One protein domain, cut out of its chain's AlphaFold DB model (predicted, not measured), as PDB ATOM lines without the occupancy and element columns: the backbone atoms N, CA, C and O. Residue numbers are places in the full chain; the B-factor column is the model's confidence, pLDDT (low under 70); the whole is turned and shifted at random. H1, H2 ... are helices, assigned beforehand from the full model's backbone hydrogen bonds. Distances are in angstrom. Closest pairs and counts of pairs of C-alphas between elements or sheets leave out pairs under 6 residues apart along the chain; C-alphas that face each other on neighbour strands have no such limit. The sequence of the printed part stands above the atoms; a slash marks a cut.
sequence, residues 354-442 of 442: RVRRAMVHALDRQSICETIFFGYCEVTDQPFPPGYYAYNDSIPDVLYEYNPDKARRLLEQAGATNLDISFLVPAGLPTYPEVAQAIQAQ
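Overview. This is residues 354 to 442 of the 442 residues of the protein "SBP_bac_5 domain-containing protein" of Pseudonocardiaceae bacterium (UniProt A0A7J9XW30). Two short helices side by side, H1 and H3, make one small helical part, and two more, H2 and H4, come near each other at a steep angle as a second part, with long loops running between the parts in a flat model. The loop of residues 372 to 403 reaches out to Tyr 389, and the loop of residues 414 to 430 spans from H3 to H4. The printed part has 89 residues, with four named helices in the order H1, H2, H3, H4 and no named strand; the class is all helix, though under half of the residues, 36 of 89, are in named elements. The whole is only just loose, close to compact, with a radius of gyration of the C-alphas of 14.7 A and spans of 41 by 36 by 20 A.

Arrangement. H1, residues 354 to 361, and H3, residues 404 to 413, touch; their closest C-alphas are those of Ala 358 and Ala 407, 3.9 A apart. They run opposite ways at a shallow tilt of 4 degrees. H2, residues 365 to 371, and H4, residues 431 to 441, are close but not clearly touching; their closest C-alphas are those of Ile 368 and Ala 438, 6.9 A apart. They run opposite ways at a steep tilt of 63 degrees. H1 and H4 are apart, and so are H2 and H3. In H1, H2, H3 and H4, every O i to N i+4 pair is within hydrogen-bond range.

Along the chain. H1 begins at C-alpha 354 (207.117, 28.873, 24.459). H3 is 14.3 A long and H4 15.4 A. H4 ends at C-alpha 441 (205.544, 8.997, 29.082).

Size, cuts and confidence. The C-alphas of Tyr 389 and Asn 418 are the farthest apart, 42.0 A. The printed part has no cut. The link from H1 to H2 is tight; those from H2 to H3 and from H3 to H4 are long. Mean pLDDT of the printed part is 90.1, and residue 428 is under 70.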
ATOM      1  N   ARG A 354     206.217  29.459  23.461       95.44
ATOM      2  CA  ARG A 354     207.117  28.873  24.459       95.44
ATOM      3  C   ARG A 354     206.613  27.514  24.919       95.44
ATOM      4  O   ARG A 354     207.419  26.599  25.015       95.44
ATOM      5  N   VAL A 355     205.300  27.356  25.102       94.44
ATOM      6  CA  VAL A 355     204.686  26.056  25.428       94.44
ATOM      7  C   VAL A 355     204.884  25.076  24.277       94.44
ATOM      8  O   VAL A 355     205.348  23.962  24.492       94.44
ATOM      9  N   ARG A 356     204.644  25.518  23.038       93.75
ATOM     10  CA  ARG A 356     204.859  24.694  21.839       93.75
ATOM     11  C   ARG A 356     206.305  24.214  21.698       93.75
ATOM     12  O   ARG A 356     206.542  23.033  21.465       93.75
ATOM     13  N   ARG A 357     207.276  25.114  21.895       93.81
ATOM     14  CA  ARG A 357     208.710  24.778  21.899       93.81
ATOM     15  C   ARG A 357     209.099  23.885  23.073       93.81
ATOM     16  O   ARG A 357     209.956  23.026  22.904       93.81
ATOM     17  N   ALA A 358     208.487  24.077  24.242       94.56
ATOM     18  CA  ALA A 358     208.710  23.208  25.388       94.56
ATOM     19  C   ALA A 358     208.273  21.774  25.086       94.56
ATOM     20  O   ALA A 358     209.037  20.859  25.358       94.56
ATOM     21  N   MET A 359     207.102  21.593  24.463       92.12
ATOM     22  CA  MET A 359     206.626  20.272  24.050       92.12
ATOM     23  C   MET A 359     207.626  19.588  23.119       92.12
ATOM     24  O   MET A 359     207.965  18.446  23.366       92.12
ATOM     25  N   VAL A 360     208.157  20.274  22.099       92.69
ATOM     26  CA  VAL A 360     209.130  19.649  21.180       92.69
ATOM     27  C   VAL A 360     210.450  19.316  21.889       92.69
ATOM     28  O   VAL A 360     210.979  18.227  21.703       92.69
ATOM     29  N   HIS A 361     210.961  20.202  22.754       95.75
ATOM     30  CA  HIS A 361     212.176  19.937  23.540       95.75
ATOM     31  C   HIS A 361     212.004  18.830  24.592       95.75
ATOM     32  O   HIS A 361     212.998  18.263  25.034       95.75
ATOM     33  N   ALA A 362     210.777  18.532  25.022       94.75
ATOM     34  CA  ALA A 362     210.505  17.448  25.961       94.75
ATOM     35  C   ALA A 362     210.554  16.062  25.301       94.75
ATOM     36  O   ALA A 362     210.594  15.074  26.022       94.75
ATOM     37  N   LEU A 363     210.572  15.980  23.964       94.88
ATOM     38  CA  LEU A 363     210.482  14.707  23.256       94.88
ATOM     39  C   LEU A 363     211.848  14.165  22.832       94.88
ATOM     40  O   LEU A 363     212.557  14.771  22.027       94.88
ATOM     41  N   ASP A 364     212.174  12.971  23.314       95.88
ATOM     42  CA  ASP A 364     213.283  12.155  22.836       95.88
ATOM     43  C   ASP A 364     212.848  11.370  21.592       95.88
ATOM     44  O   ASP A 364     212.447  10.201  21.639       95.88
ATOM     45  N   ARG A 365     212.896  12.061  20.448       94.62
ATOM     46  CA  ARG A 365     212.551  11.497  19.136       94.62
ATOM     47  C   ARG A 365     213.481  10.351  18.731       94.62
ATOM     48  O   ARG A 365     213.025   9.421  18.068       94.62
ATOM     49  N   GLN A 366     214.746  10.391  19.153       94.62
ATOM     50  CA  GLN A 366     215.710   9.328  18.875       94.62
ATOM     51  C   GLN A 366     215.341   8.055  19.638       94.62
ATOM     52  O   GLN A 366     215.263   6.984  19.038       94.62
ATOM     53  N   SER A 367     215.009   8.164  20.927       95.56
ATOM     54  CA  SER A 367     214.532   7.021  21.709       95.56
ATOM     55  C   SER A 367     213.238   6.434  21.139       95.56
ATOM     56  O   SER A 367     213.120   5.212  21.036       95.56
ATOM     57  N   ILE A 368     212.287   7.264  20.695       94.88
ATOM     58  CA  ILE A 368     211.071   6.791  20.007       94.88
ATOM     59  C   ILE A 368     211.439   6.014  18.732       94.88
ATOM     60  O   ILE A 368     210.927   4.915  18.503       94.88
ATOM     61  N   CYS A 369     212.360   6.551  17.930       93.81
ATOM     62  CA  CYS A 369     212.846   5.919  16.706       93.81
ATOM     63  C   CYS A 369     213.503   4.547  16.977       93.81
ATOM     64  O   CYS A 369     213.215   3.548  16.314       93.81
ATOM     65  N   GLU A 370     214.328   4.442  18.013       94.69
ATOM     66  CA  GLU A 370     215.001   3.191  18.376       94.69
ATOM     67  C   GLU A 370     214.055   2.147  18.979       94.69
ATOM     68  O   GLU A 370     214.177   0.956  18.688       94.69
ATOM     69  N   THR A 371     213.110   2.574  19.817       92.81
ATOM     70  CA  THR A 371     212.285   1.659  20.623       92.81
ATOM     71  C   THR A 371     211.026   1.185  19.907       92.81
ATOM     72  O   THR A 371     210.683   0.009  20.020       92.81
ATOM     73  N   ILE A 372     210.356   2.062  19.153       92.12
ATOM     74  CA  ILE A 372     209.107   1.737  18.445       92.12
ATOM     75  C   ILE A 372     209.399   1.296  17.013       92.12
ATOM     76  O   ILE A 372     208.852   0.306  16.528       92.12
ATOM     77  N   PHE A 373     210.296   2.010  16.338       92.19
ATOM     78  CA  PHE A 373     210.609   1.778  14.930       92.19
ATOM     79  C   PHE A 373     211.900   0.978  14.729       92.19
ATOM     80  O   PHE A 373     212.299   0.740  13.595       92.19
ATOM     81  N   PHE A 374     212.557   0.513  15.797       92.50
ATOM     82  CA  PHE A 374     213.741  -0.354  15.718       92.50
ATOM     83  C   PHE A 374     214.876   0.232  14.853       92.50
ATOM     84  O   PHE A 374     215.641  -0.527  14.253       92.50
ATOM     85  N   GLY A 375     214.967   1.566  14.780       91.88
ATOM     86  CA  GLY A 375     215.926   2.299  13.948       91.88
ATOM     87  C   GLY A 375     215.542   2.444  12.469       91.88
ATOM     88  O   GLY A 375     216.334   2.976  11.700       91.88
ATOM     89  N   TYR A 376     214.353   1.993  12.048       90.31
ATOM     90  CA  TYR A 376     213.822   2.182  10.689       90.31
ATOM     91  C   TYR A 376     213.012   3.479  10.585       90.31
ATOM     92  O   TYR A 376     211.816   3.473  10.302       90.31
ATOM     93  N   CYS A 377     213.671   4.591  10.884       89.06
ATOM     94  CA  CYS A 377     213.119   5.941  10.876       89.06
ATOM     95  C   CYS A 377     214.259   6.947  10.799       89.06
ATOM     96  O   CYS A 377     215.398   6.648  11.151       89.06
ATOM     97  N   GLU A 378     213.912   8.159  10.391       88.56
ATOM     98  CA  GLU A 378     214.820   9.290  10.363       88.56
ATOM     99  C   GLU A 378     214.245  10.401  11.242       88.56
ATOM    100  O   GLU A 378     213.088  10.800  11.087       88.56
ATOM    101  N   VAL A 379     215.025  10.862  12.222       90.62
ATOM    102  CA  VAL A 379     214.624  11.987  13.069       90.62
ATOM    103  C   VAL A 379     214.894  13.273  12.303       90.62
ATOM    104  O   VAL A 379     216.042  13.580  12.006       90.62
ATOM    105  N   THR A 380     213.838  14.036  12.031       89.75
ATOM    106  CA  THR A 380     213.925  15.274  11.255       89.75
ATOM    107  C   THR A 380     212.957  16.349  11.770       89.75
ATOM    108  O   THR A 380     211.937  16.052  12.399       89.75
ATOM    109  N   ASP A 381     213.301  17.612  11.529       88.88
ATOM    110  CA  ASP A 381     212.474  18.812  11.673       88.88
ATOM    111  C   ASP A 381     211.999  19.346  10.303       88.88
ATOM    112  O   ASP A 381     211.358  20.398  10.231       88.88
ATOM    113  N   GLN A 382     212.285  18.613   9.222       89.25
ATOM    114  CA  GLN A 382     211.794  18.866   7.869       89.25
ATOM    115  C   GLN A 382     210.763  17.796   7.469       89.25
ATOM    116  O   GLN A 382     210.923  16.630   7.810       89.25
ATOM    117  N   PRO A 383     209.699  18.148   6.727       86.19
ATOM    118  CA  PRO A 383     208.700  17.176   6.271       86.19
ATOM    119  C   PRO A 383     209.174  16.341   5.069       86.19
ATOM    120  O   PRO A 383     208.426  15.497   4.580       86.19
ATOM    121  N   PHE A 384     210.381  16.599   4.566       88.00
ATOM    122  CA  PHE A 384     210.942  15.968   3.379       88.00
ATOM    123  C   PHE A 384     212.209  15.195   3.754       88.00
ATOM    124  O   PHE A 384     212.974  15.691   4.584       88.00
ATOM    125  N   PRO A 385     212.441  14.010   3.171       86.75
ATOM    126  CA  PRO A 385     213.672  13.264   3.385       86.75
ATOM    127  C   PRO A 385     214.837  13.855   2.569       86.75
ATOM    128  O   PRO A 385     214.598  14.486   1.532       86.75
ATOM    129  N   PRO A 386     216.095  13.610   2.975       85.62
ATOM    130  CA  PRO A 386     217.266  13.984   2.190       85.62
ATOM    131  C   PRO A 386     217.192  13.469   0.748       85.62
ATOM    132  O   PRO A 386     216.779  12.337   0.489       85.62
ATOM    133  N   GLY A 387     217.614  14.304  -0.203       83.88
ATOM    134  CA  GLY A 387     217.578  13.994  -1.636       83.88
ATOM    135  C   GLY A 387     216.244  14.288  -2.331       83.88
ATOM    136  O   GLY A 387     216.203  14.293  -3.559       83.88
ATOM    137  N   TYR A 388     215.175  14.595  -1.590       85.94
ATOM    138  CA  TYR A 388     213.934  15.091  -2.181       85.94
ATOM    139  C   TYR A 388     214.081  16.553  -2.623       85.94
ATOM    140  O   TYR A 388     214.705  17.344  -1.922       85.94
ATOM    141  N   TYR A 389     213.477  16.958  -3.748       83.56
ATOM    142  CA  TYR A 389     213.684  18.306  -4.315       83.56
ATOM    143  C   TYR A 389     213.297  19.453  -3.361       83.56
ATOM    144  O   TYR A 389     213.814  20.561  -3.483       83.56
ATOM    145  N   ALA A 390     212.363  19.196  -2.437       86.38
ATOM    146  CA  ALA A 390     211.904  20.167  -1.446       86.38
ATOM    147  C   ALA A 390     212.666  20.088  -0.106       86.38
ATOM    148  O   ALA A 390     212.376  20.868   0.803       86.38
ATOM    149  N   TYR A 391     213.627  19.168   0.030       89.38
ATOM    150  CA  TYR A 391     214.535  19.118   1.173       89.38
ATOM    151  C   TYR A 391     215.495  20.311   1.147       89.38
ATOM    152  O   TYR A 391     215.990  20.705   0.091       89.38
ATOM    153  N   ASN A 392     215.761  20.901   2.311       91.50
ATOM    154  CA  ASN A 392     216.657  22.042   2.433       91.50
ATOM    155  C   ASN A 392     217.891  21.675   3.264       91.50
ATOM    156  O   ASN A 392     217.838  21.699   4.493       91.50
ATOM    157  N   ASP A 393     219.023  21.447   2.591       90.50
ATOM    158  CA  ASP A 393     220.313  21.128   3.228       90.50
ATOM    159  C   ASP A 393     220.823  22.226   4.183       90.50
ATOM    160  O   ASP A 393     221.711  21.994   5.002       90.50
ATOM    161  N   SER A 394     220.295  23.454   4.087       91.56
ATOM    162  CA  SER A 394     220.680  24.556   4.981       91.56
ATOM    163  C   SER A 394     219.956  24.516   6.329       91.56
ATOM    164  O   SER A 394     220.327  25.261   7.241       91.56
ATOM    165  N   ILE A 395     218.908  23.698   6.464       89.12
ATOM    166  CA  ILE A 395     218.192  23.491   7.721       89.12
ATOM    167  C   ILE A 395     218.756  22.221   8.368       89.12
ATOM    168  O   ILE A 395     218.726  21.168   7.739       89.12
ATOM    169  N   PRO A 396     219.260  22.275   9.614       86.81
ATOM    170  CA  PRO A 396     219.716  21.068  10.290       86.81
ATOM    171  C   PRO A 396     218.537  20.120  10.531       86.81
ATOM    172  O   PRO A 396     217.442  20.573  10.869       86.81
ATOM    173  N   ASP A 397     218.784  18.812  10.449       82.06
ATOM    174  CA  ASP A 397     217.749  17.793  10.672       82.06
ATOM    175  C   ASP A 397     217.114  17.905  12.060       82.06
ATOM    176  O   ASP A 397     215.930  17.647  12.227       82.06
ATOM    177  N   VAL A 398     217.876  18.350  13.064       85.44
ATOM    178  CA  VAL A 398     217.381  18.571  14.427       85.44
ATOM    179  C   VAL A 398     217.602  20.029  14.836       85.44
ATOM    180  O   VAL A 398     218.645  20.408  15.363       85.44
ATOM    181  N   LEU A 399     216.582  20.859  14.621       86.56
ATOM    182  CA  LEU A 399     216.463  22.230  15.126       86.56
ATOM    183  C   LEU A 399     216.123  22.269  16.621       86.56
ATOM    184  O   LEU A 399     216.564  23.165  17.348       86.56
ATOM    185  N   TYR A 400     215.309  21.318  17.083       89.38
ATOM    186  CA  TYR A 400     214.863  21.231  18.473       89.38
ATOM    187  C   TYR A 400     215.393  19.955  19.126       89.38
ATOM    188  O   TYR A 400     214.767  18.897  19.076       89.38
ATOM    189  N   GLU A 401     216.561  20.071  19.756       92.81
ATOM    190  CA  GLU A 401     217.177  18.987  20.529       92.81
ATOM    191  C   GLU A 401     216.297  18.530  21.703       92.81
ATOM    192  O   GLU A 401     215.577  19.333  22.308       92.81
ATOM    193  N   TYR A 402     216.401  17.258  22.077       96.50
ATOM    194  CA  TYR A 402     215.809  16.760  23.315       96.50
ATOM    195  C   TYR A 402     216.508  17.405  24.523       96.50
ATOM    196  O   TYR A 402     217.699  17.210  24.760       96.50
ATOM    197  N   ASN A 403     215.772  18.230  25.268       97.56
ATOM    198  CA  ASN A 403     216.273  18.997  26.404       97.56
ATOM    199  C   ASN A 403     215.138  19.287  27.414       97.56
ATOM    200  O   ASN A 403     214.572  20.392  27.422       97.56
ATOM    201  N   PRO A 404     214.808  18.323  28.297       96.88
ATOM    202  CA  PRO A 404     213.742  18.473  29.293       96.88
ATOM    203  C   PRO A 404     213.920  19.681  30.216       96.88
ATOM    204  O   PRO A 404     212.948  20.334  30.591       96.88
ATOM    205  N   ASP A 405     215.158  20.036  30.561       97.19
ATOM    206  CA  ASP A 405     215.426  21.193  31.417       97.19
ATOM    207  C   ASP A 405     215.061  22.507  30.718       97.19
ATOM    208  O   ASP A 405     214.498  23.418  31.330       97.19
ATOM    209  N   LYS A 406     215.344  22.613  29.417       97.38
ATOM    210  CA  LYS A 406     214.912  23.749  28.597       97.38
ATOM    211  C   LYS A 406     213.396  23.780  28.446       97.38
ATOM    212  O   LYS A 406     212.823  24.866  28.534       97.38
ATOM    213  N   ALA A 407     212.751  22.624  28.280       96.44
ATOM    214  CA  ALA A 407     211.295  22.528  28.250       96.44
ATOM    215  C   ALA A 407     210.665  23.067  29.547       96.44
ATOM    216  O   ALA A 407     209.819  23.959  29.481       96.44
ATOM    217  N   ARG A 408     211.143  22.634  30.726       95.44
ATOM    218  CA  ARG A 408     210.656  23.140  32.028       95.44
ATOM    219  C   ARG A 408     210.821  24.654  32.159       95.44
ATOM    220  O   ARG A 408     209.852  25.339  32.476       95.44
ATOM    221  N   ARG A 409     211.994  25.201  31.807       96.75
ATOM    222  CA  ARG A 409     212.229  26.660  31.823       96.75
ATOM    223  C   ARG A 409     211.269  27.425  30.908       96.75
ATOM    224  O   ARG A 409     210.789  28.493  31.276       96.75
ATOM    225  N   LEU A 410     210.986  26.902  29.713       97.00
ATOM    226  CA  LEU A 410     210.048  27.527  28.775       97.00
ATOM    227  C   LEU A 410     208.608  27.520  29.313       97.00
ATOM    228  O   LEU A 410     207.901  28.517  29.158       97.00
ATOM    229  N   LEU A 411     208.188  26.437  29.973       95.38
ATOM    230  CA  LEU A 411     206.876  26.341  30.622       95.38
ATOM    231  C   LEU A 411     206.744  27.310  31.803       95.38
ATOM    232  O   LEU A 411     205.734  28.006  31.912       95.38
ATOM    233  N   GLU A 412     207.777  27.421  32.639       95.00
ATOM    234  CA  GLU A 412     207.834  28.386  33.744       95.00
ATOM    235  C   GLU A 412     207.721  29.828  33.234       95.00
ATOM    236  O   GLU A 412     206.884  30.596  33.709       95.00
ATOM    237  N   GLN A 413     208.496  30.185  32.204       95.62
ATOM    238  CA  GLN A 413     208.441  31.509  31.572       95.62
ATOM    239  C   GLN A 413     207.070  31.821  30.961       95.62
ATOM    240  O   GLN A 413     206.669  32.987  30.899       95.62
ATOM    241  N   ALA A 414     206.361  30.799  30.483       95.19
ATOM    242  CA  ALA A 414     205.008  30.922  29.952       95.19
ATOM    243  C   ALA A 414     203.923  30.955  31.045       95.19
ATOM    244  O   ALA A 414     202.748  31.157  30.732       95.19
ATOM    245  N   GLY A 415     204.275  30.732  32.318       93.56
ATOM    246  CA  GLY A 415     203.291  30.533  33.386       93.56
ATOM    247  C   GLY A 415     202.348  29.364  33.073       93.56
ATOM    248  O   GLY A 415     201.135  29.434  33.308       93.56
ATOM    249  N   ALA A 416     202.880  28.326  32.428       90.69
ATOM    250  CA  ALA A 416     202.153  27.146  31.988       90.69
ATOM    251  C   ALA A 416     202.469  25.977  32.927       90.69
ATOM    252  O   ALA A 416     203.333  25.150  32.658       90.69
ATOM    253  N   THR A 417     201.772  25.932  34.060       84.62
ATOM    254  CA  THR A 417     201.866  24.848  35.050       84.62
ATOM    255  C   THR A 417     200.682  23.894  34.918       84.62
ATOM    256  O   THR A 417     199.583  24.351  34.607       84.62
ATOM    257  N   ASN A 418     200.876  22.606  35.226       80.12
ATOM    258  CA  ASN A 418     199.831  21.567  35.201       80.12
ATOM    259  C   ASN A 418     199.084  21.494  33.859       80.12
ATOM    260  O   ASN A 418     197.855  21.536  33.817       80.12
ATOM    261  N   LEU A 419     199.835  21.449  32.756       83.38
ATOM    262  CA  LEU A 419     199.254  21.278  31.430       83.38
ATOM    263  C   LEU A 419     198.609  19.898  31.316       83.38
ATOM    264  O   LEU A 419     199.262  18.886  31.548       83.38
ATOM    265  N   ASP A 420     197.344  19.884  30.914       86.56
ATOM    266  CA  ASP A 420     196.632  18.684  30.490       86.56
ATOM    267  C   ASP A 420     196.372  18.792  28.984       86.56
ATOM    268  O   ASP A 420     195.834  19.798  28.502       86.56
ATOM    269  N   ILE A 421     196.827  17.793  28.231       84.81
ATOM    270  CA  ILE A 421     196.768  17.763  26.770       84.81
ATOM    271  C   ILE A 421     196.177  16.426  26.344       84.81
ATOM    272  O   ILE A 421     196.704  15.363  26.657       84.81
ATOM    273  N   SER A 422     195.100  16.483  25.566       86.50
ATOM    274  CA  SER A 422     194.528  15.302  24.923       86.50
ATOM    275  C   SER A 422     195.132  15.104  23.534       86.50
ATOM    276  O   SER A 422     195.161  16.040  22.732       86.50
ATOM    277  N   PHE A 423     195.556  13.877  23.238       85.69
ATOM    278  CA  PHE A 423     196.009  13.463  21.912       85.69
ATOM    279  C   PHE A 423     194.882  12.757  21.160       85.69
ATOM    280  O   PHE A 423     194.189  11.905  21.713       85.69
ATOM    281  N   LEU A 424     194.720  13.102  19.885       89.38
ATOM    282  CA  LEU A 424     193.912  12.335  18.946       89.38
ATOM    283  C   LEU A 424     194.864  11.519  18.076       89.38
ATOM    284  O   LEU A 424     195.819  12.072  17.534       89.38
ATOM    285  N   VAL A 425     194.596  10.224  17.949       87.44
ATOM    286  CA  VAL A 425     195.369   9.311  17.103       87.44
ATOM    287  C   VAL A 425     194.449   8.615  16.101       87.44
ATOM    288  O   VAL A 425     193.304   8.313  16.452       87.44
ATOM    289  N   PRO A 426     194.917   8.344  14.871       78.25
ATOM    290  CA  PRO A 426     194.196   7.495  13.930       78.25
ATOM    291  C   PRO A 426     193.869   6.121  14.532       78.25
ATOM    292  O   PRO A 426     194.717   5.484  15.159       78.25
ATOM    293  N   ALA A 427     192.637   5.656  14.329       72.31
ATOM    294  CA  ALA A 427     192.221   4.308  14.706       72.31
ATOM    295  C   ALA A 427     192.661   3.278  13.648       72.31
ATOM    296  O   ALA A 427     192.820   3.609  12.477       72.31
ATOM    297  N   GLY A 428     192.835   2.014  14.051       67.38
ATOM    298  CA  GLY A 428     193.140   0.904  13.133       67.38
ATOM    299  C   GLY A 428     194.611   0.758  12.723       67.38
ATOM    300  O   GLY A 428     194.945  -0.196  12.027       67.38
ATOM    301  N   LEU A 429     195.498   1.647  13.183       75.62
ATOM    302  CA  LEU A 429     196.937   1.600  12.910       75.62
ATOM    303  C   LEU A 429     197.717   1.527  14.235       75.62
ATOM    304  O   LEU A 429     197.801   2.542  14.927       75.62
ATOM    305  N   PRO A 430     198.285   0.365  14.614       77.31
ATOM    306  CA  PRO A 430     198.814   0.124  15.964       77.31
ATOM    307  C   PRO A 430     199.982   1.043  16.351       77.31
ATOM    308  O   PRO A 430     200.107   1.416  17.514       77.31
ATOM    309  N   THR A 431     200.773   1.487  15.374       85.25
ATOM    310  CA  THR A 431     201.930   2.360  15.607       85.25
ATOM    311  C   THR A 431     201.545   3.734  16.164       85.25
ATOM    312  O   THR A 431     202.291   4.302  16.954       85.25
ATOM    313  N   TYR A 432     200.379   4.289  15.809       88.44
ATOM    314  CA  TYR A 432     199.986   5.621  16.290       88.44
ATOM    315  C   TYR A 432     199.691   5.649  17.804       88.44
ATOM    316  O   TYR A 432     200.229   6.524  18.486       88.44
ATOM    317  N   PRO A 433     198.895   4.715  18.371       88.56
ATOM    318  CA  PRO A 433     198.769   4.563  19.818       88.56
ATOM    319  C   PRO A 433     200.098   4.326  20.544       88.56
ATOM    320  O   PRO A 433     200.305   4.920  21.598       88.56
ATOM    321  N   GLU A 434     201.001   3.509  19.993       89.56
ATOM    322  CA  GLU A 434     202.321   3.245  20.593       89.56
ATOM    323  C   GLU A 434     203.161   4.528  20.684       89.56
ATOM    324  O   GLU A 434     203.679   4.865  21.751       89.56
ATOM    325  N   VAL A 435     203.231   5.298  19.590       92.00
ATOM    326  CA  VAL A 435     203.930   6.594  19.556       92.00
ATOM    327  C   VAL A 435     203.297   7.582  20.537       92.00
ATOM    328  O   VAL A 435     204.014   8.258  21.273       92.00
ATOM    329  N   ALA A 436     201.966   7.646  20.611       92.12
ATOM    330  CA  ALA A 436     201.278   8.528  21.551       92.12
ATOM    331  C   ALA A 436     201.517   8.147  23.021       92.12
ATOM    332  O   ALA A 436     201.654   9.037  23.858       92.12
ATOM    333  N   GLN A 437     201.609   6.855  23.343       91.31
ATOM    334  CA  GLN A 437     201.964   6.387  24.686       91.31
ATOM    335  C   GLN A 437     203.412   6.734  25.047       91.31
ATOM    336  O   GLN A 437     203.669   7.157  26.172       91.31
ATOM    337  N   ALA A 438     204.351   6.613  24.102       92.94
ATOM    338  CA  ALA A 438     205.734   7.032  24.326       92.94
ATOM    339  C   ALA A 438     205.852   8.549  24.523       92.94
ATOM    340  O   ALA A 438     206.548   8.983  25.434       92.94
ATOM    341  N   ILE A 439     205.116   9.343  23.737       93.25
ATOM    342  CA  ILE A 439     205.009  10.795  23.930       93.25
ATOM    343  C   ILE A 439     204.407  11.123  25.300       93.25
ATOM    344  O   ILE A 439     204.896  12.016  25.969       93.25
ATOM    345  N   GLN A 440     203.359  10.415  25.732       91.69
ATOM    346  CA  GLN A 440     202.727  10.639  27.037       91.69
ATOM    347  C   GLN A 440     203.670  10.340  28.214       91.69
ATOM    348  O   GLN A 440     203.510  10.922  29.287       91.69
ATOM    349  N   ALA A 441     204.600   9.399  28.044       92.06
ATOM    350  CA  ALA A 441     205.544   8.997  29.082       92.06
ATOM    351  C   ALA A 441     206.732   9.964  29.249       92.06
ATOM    352  O   ALA A 441     207.428   9.876  30.265       92.06
ATOM    353  N   GLN A 442     206.967  10.840  28.267       90.81
ATOM    354  CA  GLN A 442     208.013  11.868  28.260       90.81
ATOM    355  C   GLN A 442     207.441  13.212  28.721       90.81
ATOM    356  O   GLN A 442     208.133  13.898  29.513       90.81
TER     357      GLN A 442